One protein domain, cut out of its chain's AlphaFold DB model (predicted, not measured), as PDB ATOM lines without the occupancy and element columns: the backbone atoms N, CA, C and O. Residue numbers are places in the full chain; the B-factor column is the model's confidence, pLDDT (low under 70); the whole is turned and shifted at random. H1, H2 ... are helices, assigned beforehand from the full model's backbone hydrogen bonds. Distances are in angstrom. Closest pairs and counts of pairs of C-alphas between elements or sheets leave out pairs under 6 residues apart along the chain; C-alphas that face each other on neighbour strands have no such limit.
ATOM      1  N   LYS A   3      -3.359  55.827  21.101       28.84
ATOM      2  CA  LYS A   3      -3.768  56.953  21.957       28.84
ATOM      3  C   LYS A   3      -4.462  56.513  23.258       28.84
ATOM      4  O   LYS A   3      -4.379  57.248  24.236       28.84
ATOM      5  N   SER A   4      -5.090  55.330  23.292       33.16
ATOM      6  CA  SER A   4      -5.710  54.773  24.507       33.16
ATOM      7  C   SER A   4      -4.678  54.126  25.430       33.16
ATOM      8  O   SER A   4      -4.670  54.438  26.616       33.16
ATOM      9  N   ARG A   5      -3.740  53.327  24.898       34.09
ATOM     10  CA  ARG A   5      -2.631  52.729  25.678       34.09
ATOM     11  C   ARG A   5      -1.832  53.808  26.427       34.09
ATOM     12  O   ARG A   5      -1.732  53.765  27.646       34.09
ATOM     13  N   SER A   6      -1.461  54.886  25.725       37.34
ATOM     14  CA  SER A   6      -0.800  56.061  26.322       37.34
ATOM     15  C   SER A   6      -1.651  56.824  27.357       37.34
ATOM     16  O   SER A   6      -1.114  57.666  28.075       37.34
ATOM     17  N   ALA A   7      -2.962  56.594  27.444       39.00
ATOM     18  CA  ALA A   7      -3.825  57.141  28.495       39.00
ATOM     19  C   ALA A   7      -4.025  56.158  29.666       39.00
ATOM     20  O   ALA A   7      -4.212  56.604  30.797       39.00
ATOM     21  N   LEU A   8      -3.935  54.849  29.407       45.66
ATOM     22  CA  LEU A   8      -4.041  53.784  30.404       45.66
ATOM     23  C   LEU A   8      -2.840  53.807  31.361       45.66
ATOM     24  O   LEU A   8      -3.027  53.929  32.570       45.66
ATOM     25  N   ASP A   9      -1.616  53.860  30.820       44.69
ATOM     26  CA  ASP A   9      -0.386  53.999  31.618       44.69
ATOM     27  C   ASP A   9      -0.459  55.234  32.538       44.69
ATOM     28  O   ASP A   9      -0.134  55.182  33.724       44.69
ATOM     29  N   LYS A  10      -0.974  56.356  32.010       46.09
ATOM     30  CA  LYS A  10      -1.141  57.613  32.761       46.09
ATOM     31  C   LYS A  10      -2.171  57.529  33.892       46.09
ATOM     32  O   LYS A  10      -2.070  58.330  34.817       46.09
ATOM     33  N   LYS A  11      -3.135  56.598  33.855       50.59
ATOM     34  CA  LYS A  11      -4.017  56.329  35.003       50.59
ATOM     35  C   LYS A  11      -3.280  55.555  36.096       50.59
ATOM     36  O   LYS A  11      -3.364  55.945  37.256       50.59
ATOM     37  N   LEU A  12      -2.524  54.517  35.734       53.06
ATOM     38  CA  LEU A  12      -1.784  53.689  36.697       53.06
ATOM     39  C   LEU A  12      -0.668  54.478  37.405       53.06
ATOM     40  O   LEU A  12      -0.512  54.366  38.620       53.06
ATOM     41  N   TYR A  13       0.040  55.365  36.697       49.88
ATOM     42  CA  TYR A  13       1.040  56.256  37.309       49.88
ATOM     43  C   TYR A  13       0.468  57.326  38.249       49.88
ATOM     44  O   TYR A  13       1.237  57.973  38.956       49.88
ATOM     45  N   ASN A  14      -0.852  57.530  38.277       58.28
ATOM     46  CA  ASN A  14      -1.473  58.540  39.131       58.28
ATOM     47  C   ASN A  14      -1.920  57.991  40.498       58.28
ATOM     48  O   ASN A  14      -2.503  58.747  41.260       58.28
ATOM     49  N   LEU A  15      -1.674  56.710  40.813       68.75
ATOM     50  CA  LEU A  15      -2.162  56.025  42.023       68.75
ATOM     51  C   LEU A  15      -1.460  56.447  43.337       68.75
ATOM     52  O   LEU A  15      -0.304  56.875  43.310       68.75
ATOM     53  N   PRO A  16      -2.103  56.277  44.516       69.19
ATOM     54  CA  PRO A  16      -1.536  56.691  45.801       69.19
ATOM     55  C   PRO A  16      -0.186  56.042  46.137       69.19
ATOM     56  O   PRO A  16      -0.017  54.827  46.050       69.19
ATOM     57  N   ASN A  17       0.748  56.851  46.647       63.25
ATOM     58  CA  ASN A  17       2.123  56.437  46.962       63.25
ATOM     59  C   ASN A  17       2.238  55.217  47.904       63.25
ATOM     60  O   ASN A  17       3.264  54.547  47.888       63.25
ATOM     61  N   TRP A  18       1.216  54.910  48.713       72.31
ATOM     62  CA  TRP A  18       1.225  53.784  49.659       72.31
ATOM     63  C   TRP A  18       0.974  52.403  49.024       72.31
ATOM     64  O   TRP A  18       1.197  51.397  49.695       72.31
ATOM     65  N   LEU A  19       0.544  52.333  47.756       70.06
ATOM     66  CA  LEU A  19       0.374  51.066  47.022       70.06
ATOM     67  C   LEU A  19       1.696  50.485  46.490       70.06
ATOM     68  O   LEU A  19       1.752  49.305  46.161       70.06
ATOM     69  N   TRP A  20       2.756  51.290  46.389       69.69
ATOM     70  CA  TRP A  20       3.986  50.901  45.698       69.69
ATOM     71  C   TRP A  20       4.966  50.176  46.634       69.69
ATOM     72  O   TRP A  20       5.376  50.717  47.666       69.69
ATOM     73  N   SER A  21       5.398  48.975  46.236       57.56
ATOM     74  CA  SER A  21       6.159  48.010  47.053       57.56
ATOM     75  C   SER A  21       7.506  48.512  47.579       57.56
ATOM     76  O   SER A  21       7.981  48.031  48.613       57.56
ATOM     77  N   GLY A  22       8.096  49.503  46.901       53.09
ATOM     78  CA  GLY A  22       9.332  50.188  47.295       53.09
ATOM     79  C   GLY A  22       9.168  51.274  48.368       53.09
ATOM     80  O   GLY A  22      10.152  51.918  48.722       53.09
ATOM     81  N   THR A  23       7.957  51.510  48.888       53.12
ATOM     82  CA  THR A  23       7.711  52.506  49.945       53.12
ATOM     83  C   THR A  23       7.523  51.867  51.321       53.12
ATOM     84  O   THR A  23       6.950  50.786  51.465       53.12
ATOM     85  N   ASN A  24       7.925  52.585  52.374       54.00
ATOM     86  CA  ASN A  24       7.751  52.169  53.776       54.00
ATOM     87  C   ASN A  24       6.283  52.228  54.273       54.00
ATOM     88  O   ASN A  24       6.053  52.227  55.480       54.00
ATOM     89  N   GLY A  25       5.297  52.333  53.370       59.50
ATOM     90  CA  GLY A  25       3.870  52.466  53.692       59.50
ATOM     91  C   GLY A  25       3.004  51.236  53.393       59.50
ATOM     92  O   GLY A  25       1.907  51.141  53.935       59.50
ATOM     93  N   LEU A  26       3.468  50.294  52.563       71.38
ATOM     94  CA  LEU A  26       2.670  49.130  52.150       71.38
ATOM     95  C   LEU A  26       2.479  48.134  53.321       71.38
ATOM     96  O   LEU A  26       3.482  47.698  53.901       71.38
ATOM     97  N   PRO A  27       1.244  47.716  53.681       74.69
ATOM     98  CA  PRO A  27       1.023  46.833  54.825       74.69
ATOM     99  C   PRO A  27       1.657  45.451  54.660       74.69
ATOM    100  O   PRO A  27       1.517  44.801  53.624       74.69
ATOM    101  N   GLN A  28       2.223  44.917  55.745       73.38
ATOM    102  CA  GLN A  28       2.759  43.549  55.762       73.38
ATOM    103  C   GLN A  28       1.693  42.481  55.444       73.38
ATOM    104  O   GLN A  28       2.026  41.414  54.942       73.38
ATOM    105  N   PHE A  29       0.411  42.776  55.689       78.62
ATOM    106  CA  PHE A  29      -0.721  41.917  55.326       78.62
ATOM    107  C   PHE A  29      -0.888  41.762  53.804       78.62
ATOM    108  O   PHE A  29      -1.173  40.670  53.327       78.62
ATOM    109  N   TYR A  30      -0.648  42.830  53.036       81.19
ATOM    110  CA  TYR A  30      -0.723  42.804  51.573       81.19
ATOM    111  C   TYR A  30       0.431  41.970  51.011       81.19
ATOM    112  O   TYR A  30       0.204  41.059  50.220       81.19
ATOM    113  N   LYS A  31       1.650  42.201  51.523       80.06
ATOM    114  CA  LYS A  31       2.830  41.385  51.204       80.06
ATOM    115  C   LYS A  31       2.626  39.910  51.568       80.06
ATOM    116  O   LYS A  31       3.003  39.045  50.800       80.06
ATOM    117  N   MET A  32       1.993  39.604  52.702       79.50
ATOM    118  CA  MET A  32       1.697  38.221  53.105       79.50
ATOM    119  C   MET A  32       0.733  37.516  52.142       79.50
ATOM    120  O   MET A  32       0.943  36.346  51.836       79.50
ATOM    121  N   ILE A  33      -0.299  38.212  51.652       81.62
ATOM    122  CA  ILE A  33      -1.211  37.653  50.646       81.62
ATOM    123  C   ILE A  33      -0.481  37.474  49.311       81.62
ATOM    124  O   ILE A  33      -0.607  36.416  48.707       81.62
ATOM    125  N   TRP A  34       0.337  38.444  48.893       82.44
ATOM    126  CA  TRP A  34       1.187  38.318  47.705       82.44
ATOM    127  C   TRP A  34       2.119  37.099  47.777       82.44
ATOM    128  O   TRP A  34       2.069  36.245  46.901       82.44
ATOM    129  N   GLU A  35       2.900  36.943  48.850       80.38
ATOM    130  CA  GLU A  35       3.821  35.806  49.024       80.38
ATOM    131  C   GLU A  35       3.114  34.436  49.039       80.38
ATOM    132  O   GLU A  35       3.727  33.441  48.667       80.38
ATOM    133  N   ALA A  36       1.848  34.368  49.469       77.38
ATOM    134  CA  ALA A  36       1.078  33.121  49.539       77.38
ATOM    135  C   ALA A  36       0.298  32.784  48.251       77.38
ATOM    136  O   ALA A  36      -0.208  31.665  48.112       77.38
ATOM    137  N   VAL A  37       0.150  33.753  47.339       78.94
ATOM    138  CA  VAL A  37      -0.811  33.693  46.222       78.94
ATOM    139  C   VAL A  37      -0.222  34.123  44.866       78.94
ATOM    140  O   VAL A  37      -0.841  33.904  43.826       78.94
ATOM    141  N   ARG A  38       0.995  34.675  44.827       77.44
ATOM    142  CA  ARG A  38       1.774  34.776  43.585       77.44
ATOM    143  C   ARG A  38       2.019  33.392  42.975       77.44
ATOM    144  O   ARG A  38       2.070  32.387  43.686       77.44
ATOM    145  N   GLU A  39       2.242  33.362  41.673       72.56
ATOM    146  CA  GLU A  39       2.744  32.188  40.972       72.56
ATOM    147  C   GLU A  39       4.236  31.971  41.304       72.56
ATOM    148  O   GLU A  39       5.036  32.908  41.282       72.56
ATOM    149  N   ASP A  40       4.633  30.731  41.620       60.25
ATOM    150  CA  ASP A  40       6.029  30.374  41.950       60.25
ATOM    151  C   ASP A  40       6.963  30.360  40.714       60.25
ATOM    152  O   ASP A  40       8.159  30.076  40.823       60.25
ATOM    153  N   ARG A  41       6.427  30.659  39.523       56.81
ATOM    154  CA  ARG A  41       7.141  30.782  38.245       56.81
ATOM    155  C   ARG A  41       6.653  32.039  37.508       56.81
ATOM    156  O   ARG A  41       5.462  32.320  37.560       56.81
ATOM    157  N   PRO A  42       7.520  32.790  36.807       54.44
ATOM    158  CA  PRO A  42       7.079  33.886  35.951       54.44
ATOM    159  C   PRO A  42       6.378  33.345  34.697       54.44
ATOM    160  O   PRO A  42       6.938  32.524  33.966       54.44
ATOM    161  N   THR A  43       5.166  33.825  34.439       49.25
ATOM    162  CA  THR A  43       4.314  33.404  33.322       49.25
ATOM    163  C   THR A  43       4.882  33.895  31.978       49.25
ATOM    164  O   THR A  43       5.183  35.081  31.803       49.25
ATOM    165  N   LEU A  44       5.048  32.994  31.002       47.94
ATOM    166  CA  LEU A  44       5.640  33.318  29.695       47.94
ATOM    167  C   LEU A  44       4.730  34.251  28.877       47.94
ATOM    168  O   LEU A  44       3.607  33.898  28.533       47.94
ATOM    169  N   GLY A  45       5.239  35.443  28.550       50.91
ATOM    170  CA  GLY A  45       4.511  36.505  27.835       50.91
ATOM    171  C   GLY A  45       4.514  37.854  28.564       50.91
ATOM    172  O   GLY A  45       4.310  38.899  27.944       50.91
ATOM    173  N   VAL A  46       4.813  37.852  29.865       50.12
ATOM    174  CA  VAL A  46       5.016  39.062  30.673       50.12
ATOM    175  C   VAL A  46       6.423  39.634  30.444       50.12
ATOM    176  O   VAL A  46       7.373  38.905  30.149       50.12
ATOM    177  N   SER A  47       6.586  40.955  30.577       45.91
ATOM    178  CA  SER A  47       7.901  41.609  30.523       45.91
ATOM    179  C   SER A  47       8.843  41.055  31.601       45.91
ATOM    180  O   SER A  47       8.480  41.034  32.776       45.91
ATOM    181  N   GLN A  48      10.046  40.632  31.188       40.78
ATOM    182  CA  GLN A  48      11.011  39.871  31.996       40.78
ATOM    183  C   GLN A  48      11.128  40.350  33.456       40.78
ATOM    184  O   GLN A  48      11.696  41.407  33.725       40.78
ATOM    185  N   GLY A  49      10.656  39.523  34.394       48.16
ATOM    186  CA  GLY A  49      10.886  39.687  35.834       48.16
ATOM    187  C   GLY A  49       9.664  40.052  36.682       48.16
ATOM    188  O   GLY A  49       9.762  39.980  37.905       48.16
ATOM    189  N   GLU A  50       8.516  40.393  36.090       56.41
ATOM    190  CA  GLU A  50       7.262  40.464  36.853       56.41
ATOM    191  C   GLU A  50       6.710  39.054  37.121       56.41
ATOM    192  O   GLU A  50       6.595  38.232  36.212       56.41
ATOM    193  N   LEU A  51       6.351  38.785  38.379       66.12
ATOM    194  CA  LEU A  51       5.534  37.633  38.766       66.12
ATOM    195  C   LEU A  51       4.051  38.019  38.677       66.12
ATOM    196  O   LEU A  51       3.704  39.187  38.874       66.12
ATOM    197  N   LEU A  52       3.183  37.040  38.419       78.81
ATOM    198  CA  LEU A  52       1.729  37.214  38.408       78.81
ATOM    199  C   LEU A  52       1.060  36.515  39.597       78.81
ATOM    200  O   LEU A  52       1.690  35.823  40.397       78.81
ATOM    201  N   VAL A  53      -0.242  36.740  39.717       80.69
ATOM    202  CA  VAL A  53      -1.150  36.129  40.686       80.69
ATOM    203  C   VAL A  53      -1.697  34.787  40.192       80.69
ATOM    204  O   VAL A  53      -2.256  34.717  39.099       80.69
ATOM    205  N   ASP A  54      -1.682  33.762  41.051       78.62
ATOM    206  CA  ASP A  54      -2.472  32.544  40.851       78.62
ATOM    207  C   ASP A  54      -3.960  32.832  41.137       78.62
ATOM    208  O   ASP A  54      -4.424  32.838  42.286       78.62
ATOM    209  N   THR A  55      -4.733  33.082  40.074       80.69
ATOM    210  CA  THR A  55      -6.181  33.345  40.142       80.69
ATOM    211  C   THR A  55      -6.946  32.216  40.854       80.69
ATOM    212  O   THR A  55      -7.909  32.501  41.573       80.69
ATOM    213  N   ASN A  56      -6.482  30.961  40.772       78.31
ATOM    214  CA  ASN A  56      -7.100  29.807  41.442       78.31
ATOM    215  C   ASN A  56      -6.960  29.870  42.971       78.31
ATOM    216  O   ASN A  56      -7.774  29.293  43.691       78.31
ATOM    217  N   ARG A  57      -5.947  30.584  43.481       76.75
ATOM    218  CA  ARG A  57      -5.745  30.848  44.915       76.75
ATOM    219  C   ARG A  57      -6.374  32.171  45.361       76.75
ATOM    220  O   ARG A  57      -6.893  32.235  46.477       76.75
ATOM    221  N   VAL A  58      -6.388  33.209  44.513       83.38
ATOM    222  CA  VAL A  58      -7.091  34.469  44.836       83.38
ATOM    223  C   VAL A  58      -8.586  34.261  44.932       83.38
ATOM    224  O   VAL A  58      -9.170  34.681  45.925       83.38
ATOM    225  N   PHE A  59      -9.226  33.639  43.942       81.75
ATOM    226  CA  PHE A  59     -10.687  33.624  43.880       81.75
ATOM    227  C   PHE A  59     -11.338  32.999  45.139       81.75
ATOM    228  O   PHE A  59     -12.167  33.675  45.758       81.75
ATOM    229  N   PRO A  60     -10.895  31.826  45.650       81.81
ATOM    230  CA  PRO A  60     -11.362  31.302  46.935       81.81
ATOM    231  C   PRO A  60     -11.053  32.220  48.126       81.81
ATOM    232  O   PRO A  60     -11.880  32.345  49.029       81.81
ATOM    233  N   LEU A  61      -9.898  32.900  48.133       83.44
ATOM    234  CA  LEU A  61      -9.546  33.858  49.184       83.44
ATOM    235  C   LEU A  61     -10.481  35.077  49.174       83.44
ATOM    236  O   LEU A  61     -10.924  35.495  50.245       83.44
ATOM    237  N   LEU A  62     -10.829  35.635  48.009       84.81
ATOM    238  CA  LEU A  62     -11.723  36.797  47.918       84.81
ATOM    239  C   LEU A  62     -13.147  36.458  48.360       84.81
ATOM    240  O   LEU A  62     -13.781  37.285  49.014       84.81
ATOM    241  N   LEU A  63     -13.631  35.240  48.102       85.12
ATOM    242  CA  LEU A  63     -14.928  34.776  48.613       85.12
ATOM    243  C   LEU A  63     -14.989  34.789  50.154       85.12
ATOM    244  O   LEU A  63     -16.051  35.029  50.731       85.12
ATOM    245  N   THR A  64     -13.853  34.654  50.855       83.44
ATOM    246  CA  THR A  64     -13.813  34.792  52.327       83.44
ATOM    247  C   THR A  64     -14.090  36.214  52.837       83.44
ATOM    248  O   THR A  64     -14.299  36.398  54.039       83.44
ATOM    249  N   SER A  65     -14.133  37.217  51.951       83.25
ATOM    250  CA  SER A  65     -14.467  38.607  52.296       83.25
ATOM    251  C   SER A  65     -15.918  38.809  52.747       83.25
ATOM    252  O   SER A  65     -16.216  39.848  53.338       83.25
ATOM    253  N   GLN A  66     -16.810  37.842  52.486       82.12
ATOM    254  CA  GLN A  66     -18.263  37.949  52.695       82.12
ATOM    255  C   GLN A  66     -18.927  39.093  51.896       82.12
ATOM    256  O   GLN A  66     -20.019  39.542  52.246       82.12
ATOM    257  N   LEU A  67     -18.285  39.563  50.821       85.88
ATOM    258  CA  LEU A  67     -18.908  40.435  49.823       85.88
ATOM    259  C   LEU A  67     -19.669  39.595  48.775       85.88
ATOM    260  O   LEU A  67     -19.258  38.465  48.505       85.88
ATOM    261  N   PRO A  68     -20.739  40.131  48.156       87.88
ATOM    262  CA  PRO A  68     -21.416  39.468  47.042       87.88
ATOM    263  C   PRO A  68     -20.488  39.257  45.838       87.88
ATOM    264  O   PRO A  68     -19.598  40.072  45.572       87.88
ATOM    265  N   THR A  69     -20.727  38.188  45.081       85.75
ATOM    266  CA  THR A  69     -19.967  37.809  43.877       85.75
ATOM    267  C   THR A  69     -19.939  38.913  42.820       85.75
ATOM    268  O   THR A  69     -18.919  39.130  42.172       85.75
ATOM    269  N   GLU A  70     -21.016  39.683  42.720       87.38
ATOM    270  CA  GLU A  70     -21.203  40.777  41.763       87.38
ATOM    271  C   GLU A  70     -20.308  41.969  42.133       87.38
ATOM    272  O   GLU A  70     -19.703  42.605  41.271       87.38
ATOM    273  N   VAL A  71     -20.159  42.233  43.437       85.50
ATOM    274  CA  VAL A  71     -19.263  43.270  43.968       85.50
ATOM    275  C   VAL A  71     -17.801  42.859  43.782       85.50
ATOM    276  O   VAL A  71     -16.974  43.697  43.431       85.50
ATOM    277  N   LEU A  72     -17.475  41.576  43.961       85.88
ATOM    278  CA  LEU A  72     -16.127  41.057  43.716       85.88
ATOM    279  C   LEU A  72     -15.754  41.093  42.226       85.88
ATOM    280  O   LEU A  72     -14.655  41.538  41.898       85.88
ATOM    281  N   GLY A  73     -16.666  40.723  41.320       85.56
ATOM    282  CA  GLY A  73     -16.465  40.860  39.873       85.56
ATOM    283  C   GLY A  73     -16.318  42.321  39.427       85.56
ATOM    284  O   GLY A  73     -15.461  42.638  38.599       85.56
ATOM    285  N   TYR A  74     -17.081  43.238  40.029       87.31
ATOM    286  CA  TYR A  74     -16.939  44.676  39.783       87.31
ATOM    287  C   TYR A  74     -15.587  45.227  40.269       87.31
ATOM    288  O   TYR A  74     -14.925  45.976  39.556       87.31
ATOM    289  N   ILE A  75     -15.113  44.805  41.447       88.31
ATOM    290  CA  ILE A  75     -13.763  45.142  41.932       88.31
ATOM    291  C   ILE A  75     -12.682  44.573  41.002       88.31
ATOM    292  O   ILE A  75     -11.722  45.275  40.685       88.31
ATOM    293  N   TRP A  76     -12.839  43.328  40.543       87.25
ATOM    294  CA  TRP A  76     -11.891  42.669  39.645       87.25
ATOM    295  C   TRP A  76     -11.770  43.399  38.303       87.25
ATOM    296  O   TRP A  76     -10.664  43.713  37.881       87.25
ATOM    297  N   SER A  77     -12.897  43.725  37.665       86.06
ATOM    298  CA  SER A  77     -12.951  44.457  36.385       86.06
ATOM    299  C   SER A  77     -12.529  45.929  36.481       86.06
ATOM    300  O   SER A  77     -12.070  46.497  35.494       86.06
ATOM    301  N   LEU A  78     -12.623  46.552  37.660       83.12
ATOM    302  CA  LEU A  78     -12.005  47.857  37.915       83.12
ATOM    303  C   LEU A  78     -10.475  47.766  38.053       83.12
ATOM    304  O   LEU A  78      -9.769  48.691  37.644       83.12
ATOM    305  N   ALA A  79      -9.964  46.696  38.667       84.31
ATOM    306  CA  ALA A  79      -8.548  46.556  39.006       84.31
ATOM    307  C   ALA A  79      -7.700  45.931  37.888       84.31
ATOM    308  O   ALA A  79      -6.600  46.413  37.642       84.31
ATOM    309  N   ASN A  80      -8.201  44.890  37.217       85.12
ATOM    310  CA  ASN A  80      -7.529  44.219  36.107       85.12
ATOM    311  C   ASN A  80      -7.560  45.119  34.864       85.12
ATOM    312  O   ASN A  80      -8.616  45.346  34.274       85.12
ATOM    313  N   GLN A  81      -6.399  45.653  34.490       78.06
ATOM    314  CA  GLN A  81      -6.229  46.520  33.320       78.06
ATOM    315  C   GLN A  81      -5.006  46.139  32.471       78.06
ATOM    316  O   GLN A  81      -4.890  46.618  31.341       78.06
ATOM    317  N   LYS A  82      -4.088  45.307  32.990       71.88
ATOM    318  CA  LYS A  82      -2.846  44.927  32.302       71.88
ATOM    319  C   LYS A  82      -2.914  43.567  31.597       71.88
ATOM    320  O   LYS A  82      -2.436  43.470  30.467       71.88
ATOM    321  N   TYR A  83      -3.502  42.549  32.234       73.06
ATOM    322  CA  TYR A  83      -3.549  41.168  31.730       73.06
ATOM    323  C   TYR A  83      -4.927  40.531  31.959       73.06
ATOM    324  O   TYR A  83      -5.274  40.148  33.072       73.06
ATOM    325  N   SER A  84      -5.721  40.380  30.898       70.25
ATOM    326  CA  SER A  84      -7.073  39.809  30.954       70.25
ATOM    327  C   SER A  84      -7.107  38.448  31.669       70.25
ATOM    328  O   SER A  84      -6.531  37.477  31.185       70.25
ATOM    329  N   GLY A  85      -7.783  38.380  32.822       73.12
ATOM    330  CA  GLY A  85      -7.935  37.156  33.630       73.12
ATOM    331  C   GLY A  85      -6.839  36.899  34.680       73.12
ATOM    332  O   GLY A  85      -7.023  36.053  35.556       73.12
ATOM    333  N   GLN A  86      -5.738  37.656  34.658       79.19
ATOM    334  CA  GLN A  86      -4.618  37.551  35.606       79.19
ATOM    335  C   GLN A  86      -4.365  38.899  36.299       79.19
ATOM    336  O   GLN A  86      -4.721  39.948  35.777       79.19
ATOM    337  N   LEU A  87      -3.760  38.910  37.488       82.69
ATOM    338  CA  LEU A  87      -3.406  40.157  38.182       82.69
ATOM    339  C   LEU A  87      -1.887  40.260  38.350       82.69
ATOM    340  O   LEU A  87      -1.214  39.263  38.612       82.69
ATOM    341  N   THR A  88      -1.352  41.475  38.259       84.25
ATOM    342  CA  THR A  88      -0.015  41.816  38.772       84.25
ATOM    343  C   THR A  88      -0.035  42.110  40.277       84.25
ATOM    344  O   THR A  88      -1.097  42.263  40.885       84.25
ATOM    345  N   GLU A  89       1.149  42.261  40.883       83.06
ATOM    346  CA  GLU A  89       1.319  42.692  42.282       83.06
ATOM    347  C   GLU A  89       0.517  43.971  42.605       83.06
ATOM    348  O   GLU A  89      -0.224  44.021  43.590       83.06
ATOM    349  N   LEU A  90       0.614  44.993  41.747       83.31
ATOM    350  CA  LEU A  90      -0.061  46.276  41.950       83.31
ATOM    351  C   LEU A  90      -1.586  46.144  41.830       83.31
ATOM    352  O   LEU A  90      -2.319  46.718  42.636       83.31
ATOM    353  N   GLU A  91      -2.074  45.368  40.860       87.19
ATOM    354  CA  GLU A  91      -3.509  45.136  40.665       87.19
ATOM    355  C   GLU A  91      -4.106  44.319  41.823       87.19
ATOM    356  O   GLU A  91      -5.200  44.639  42.291       87.19
ATOM    357  N   LEU A  92      -3.367  43.354  42.388       86.19
ATOM    358  CA  LEU A  92      -3.783  42.657  43.611       86.19
ATOM    359  C   LEU A  92      -3.904  43.617  44.801       86.19
ATOM    360  O   LEU A  92      -4.871  43.539  45.559       86.19
ATOM    361  N   TYR A  93      -2.961  44.547  44.972       86.25
ATOM    362  CA  TYR A  93      -3.045  45.550  46.036       86.25
ATOM    363  C   TYR A  93      -4.225  46.516  45.835       86.25
ATOM    364  O   TYR A  93      -4.863  46.904  46.816       86.25
ATOM    365  N   ILE A  94      -4.589  46.842  44.589       85.69
ATOM    366  CA  ILE A  94      -5.819  47.587  44.273       85.69
ATOM    367  C   ILE A  94      -7.064  46.771  44.665       85.69
ATOM    368  O   ILE A  94      -7.931  47.302  45.361       85.69
ATOM    369  N   VAL A  95      -7.140  45.481  44.306       88.62
ATOM    370  CA  VAL A  95      -8.249  44.585  44.698       88.62
ATOM    371  C   VAL A  95      -8.391  44.506  46.222       88.62
ATOM    372  O   VAL A  95      -9.486  44.709  46.749       88.62
ATOM    373  N   LEU A  96      -7.296  44.270  46.950       87.44
ATOM    374  CA  LEU A  96      -7.302  44.192  48.416       87.44
ATOM    375  C   LEU A  96      -7.761  45.508  49.066       87.44
ATOM    376  O   LEU A  96      -8.527  45.479  50.035       87.44
ATOM    377  N   ALA A  97      -7.354  46.655  48.516       86.00
ATOM    378  CA  ALA A  97      -7.784  47.960  49.006       86.00
ATOM    379  C   ALA A  97      -9.275  48.220  48.747       86.00
ATOM    380  O   ALA A  97      -9.991  48.632  49.662       86.00
ATOM    381  N   LEU A  98      -9.769  47.939  47.538       85.94
ATOM    382  CA  LEU A  98     -11.179  48.124  47.183       85.94
ATOM    383  C   LEU A  98     -12.105  47.169  47.958       85.94
ATOM    384  O   LEU A  98     -13.179  47.587  48.387       85.94
ATOM    385  N   ILE A  99     -11.677  45.933  48.242       88.50
ATOM    386  CA  ILE A  99     -12.407  45.012  49.133       88.50
ATOM    387  C   ILE A  99     -12.500  45.579  50.551       88.50
ATOM    388  O   ILE A  99     -13.569  45.535  51.158       88.50
ATOM    389  N   ALA A 100     -11.420  46.159  51.081       86.06
ATOM    390  CA  ALA A 100     -11.442  46.767  52.409       86.06
ATOM    391  C   ALA A 100     -12.396  47.979  52.485       86.06
ATOM    392  O   ALA A 100     -13.063  48.166  53.500       86.06
ATOM    393  N   VAL A 101     -12.500  48.764  51.405       86.12
ATOM    394  CA  VAL A 101     -13.451  49.885  51.263       86.12
ATOM    395  C   VAL A 101     -14.899  49.386  51.119       86.12
ATOM    396  O   VAL A 101     -15.805  49.912  51.767       86.12
ATOM    397  N   ALA A 102     -15.138  48.320  50.351       86.00
ATOM    398  CA  ALA A 102     -16.459  47.693  50.253       86.00
ATOM    399  C   ALA A 102     -16.919  47.116  51.608       86.00
ATOM    400  O   ALA A 102     -18.078  47.261  51.994       86.00
ATOM    401  N   GLN A 103     -15.999  46.526  52.380       85.38
ATOM    402  CA  GLN A 103     -16.265  45.995  53.721       85.38
ATOM    403  C   GLN A 103     -16.512  47.068  54.795       85.38
ATOM    404  O   GLN A 103     -17.104  46.752  55.827       85.38
ATOM    405  N   THR A 104     -16.114  48.329  54.577       83.44
ATOM    406  CA  THR A 104     -16.568  49.468  55.402       83.44
ATOM    407  C   THR A 104     -17.883  50.077  54.900       83.44
ATOM    408  O   THR A 104     -18.315  51.108  55.416       83.44
ATOM    409  N   SER A 105     -18.541  49.428  53.931       78.31
ATOM    410  CA  SER A 105     -19.792  49.859  53.292       78.31
ATOM    411  C   SER A 105     -19.700  51.222  52.596       78.31
ATOM    412  O   SER A 105     -20.707  51.914  52.443       78.31
ATOM    413  N   TYR A 106     -18.500  51.610  52.154       79.38
ATOM    414  CA  TYR A 106     -18.285  52.835  51.393       79.38
ATOM    415  C   TYR A 106     -18.445  52.556  49.885       79.38
ATOM    416  O   TYR A 106     -17.691  51.747  49.341       79.38
ATOM    417  N   PRO A 107     -19.398  53.197  49.182       76.88
ATOM    418  CA  PRO A 107     -19.606  52.971  47.754       76.88
ATOM    419  C   PRO A 107     -18.535  53.675  46.908       76.88
ATOM    420  O   PRO A 107     -18.173  54.824  47.162       76.88
ATOM    421  N   PHE A 108     -18.069  53.011  45.852       80.06
ATOM    422  CA  PHE A 108     -17.118  53.557  44.883       80.06
ATOM    423  C   PHE A 108     -17.520  53.189  43.454       80.06
ATOM    424  O   PHE A 108     -18.129  52.150  43.220       80.06
ATOM    425  N   THR A 109     -17.168  54.056  42.504       75.12
ATOM    426  CA  THR A 109     -17.436  53.868  41.064       75.12
ATOM    427  C   THR A 109     -16.168  53.848  40.208       75.12
ATOM    428  O   THR A 109     -16.216  53.462  39.045       75.12
ATOM    429  N   ASN A 110     -15.040  54.305  40.760       78.81
ATOM    430  CA  ASN A 110     -13.744  54.448  40.097       78.81
ATOM    431  C   ASN A 110     -12.612  54.328  41.136       78.81
ATOM    432  O   ASN A 110     -12.839  54.521  42.335       78.81
ATOM    433  N   LEU A 111     -11.382  54.079  40.672       79.31
ATOM    434  CA  LEU A 111     -10.181  53.968  41.517       79.31
ATOM    435  C   LEU A 111      -9.823  55.270  42.259       79.31
ATOM    436  O   LEU A 111      -9.080  55.219  43.237       79.31
ATOM    437  N   ASP A 112     -10.377  56.421  41.861       74.25
ATOM    438  CA  ASP A 112     -10.125  57.730  42.484       74.25
ATOM    439  C   ASP A 112     -10.412  57.750  43.998       74.25
ATOM    440  O   ASP A 112      -9.790  58.502  44.747       74.25
ATOM    441  N   VAL A 113     -11.299  56.870  44.483       78.19
ATOM    442  CA  VAL A 113     -11.594  56.708  45.917       78.19
ATOM    443  C   VAL A 113     -10.350  56.338  46.734       78.19
ATOM    444  O   VAL A 113     -10.248  56.743  47.891       78.19
ATOM    445  N   LEU A 114      -9.358  55.667  46.138       76.69
ATOM    446  CA  LEU A 114      -8.097  55.319  46.804       76.69
ATOM    447  C   LEU A 114      -7.278  56.562  47.211       76.69
ATOM    448  O   LEU A 114      -6.517  56.497  48.177       76.69
ATOM    449  N   HIS A 115      -7.472  57.712  46.549       74.38
ATOM    450  CA  HIS A 115      -6.849  58.991  46.923       74.38
ATOM    451  C   HIS A 115      -7.486  59.659  48.140       74.38
ATOM    452  O   HIS A 115      -6.838  60.464  48.806       74.38
ATOM    453  N   MET A 116      -8.740  59.323  48.444       71.38
ATOM    454  CA  MET A 116      -9.468  59.867  49.592       71.38
ATOM    455  C   MET A 116      -9.146  59.122  50.897       71.38
ATOM    456  O   MET A 116      -9.606  59.521  51.966       71.38
TER     457      MET A 116
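This is residues 3 to 116 of the 769 residues of the protein "SYNRG_0 protein" of Fopius arisanus (UniProt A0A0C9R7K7). Look for one long helix, H5, in the middle, with H4 folded against it as a helical hairpin and H2 crossing it steeply on another side. H3 is near both H2 and H4, H6 is near H5, and H1 lies off from this group, reached by a long loop. The printed part has 114 residues, with six named helices in the order H1 to H6 and no named strand, and the class is all helix. It is compact, with a radius of gyration of the C-alphas of 13.9 A and spans of 39 by 34 by 30 A.

Find C-alpha 3 at (-3.768, 56.953, 21.957); from there H1 runs to residue 12, 15.2 A on. Next come H2, residues 28 to 37, 14.2 A, and H3, residues 55 to 63, 12.3 A. H4 holds residues 69 to 79, 15.2 A. H5, residues 89 to 103, is the longest at 21.2 A, beginning at C-alpha 89, (1.319, 42.692, 42.282). H6, residues 111 to 116, 10.0 A, ends at (-9.468, 59.867, 49.592).

H1 is apart from the other five helices. H2 touches H5 at a steep tilt of 63 degrees; their closest C-alphas, Tyr 30 and Tyr 93, are 6.6 A apart. H3 is close to H2 but not clearly touching, with C-alphas 37 and 57 closest at 5.8 A. H4 and H5 touch as a hairpin, opposite ways at 41 degrees, with C-alphas 79 and 91 closest at 5.5 A. Every O i to N i+4 pair is within hydrogen-bond range in H2, H4 and H5, against 4 of 6 in H1, 4 of 5 in H3 and 0 of 2 in H6, where 3 of 3 O i to N i+3 pairs are.

The C-alphas of Lys 3 and Gln 66, the two farthest apart, are 38.9 A apart. The printed part has no cut; the links H1 to H2 and H2 to H3 are long. Look for pLDDT under 70 at residues 3 to 17, 20 to 25 and 40 to 51.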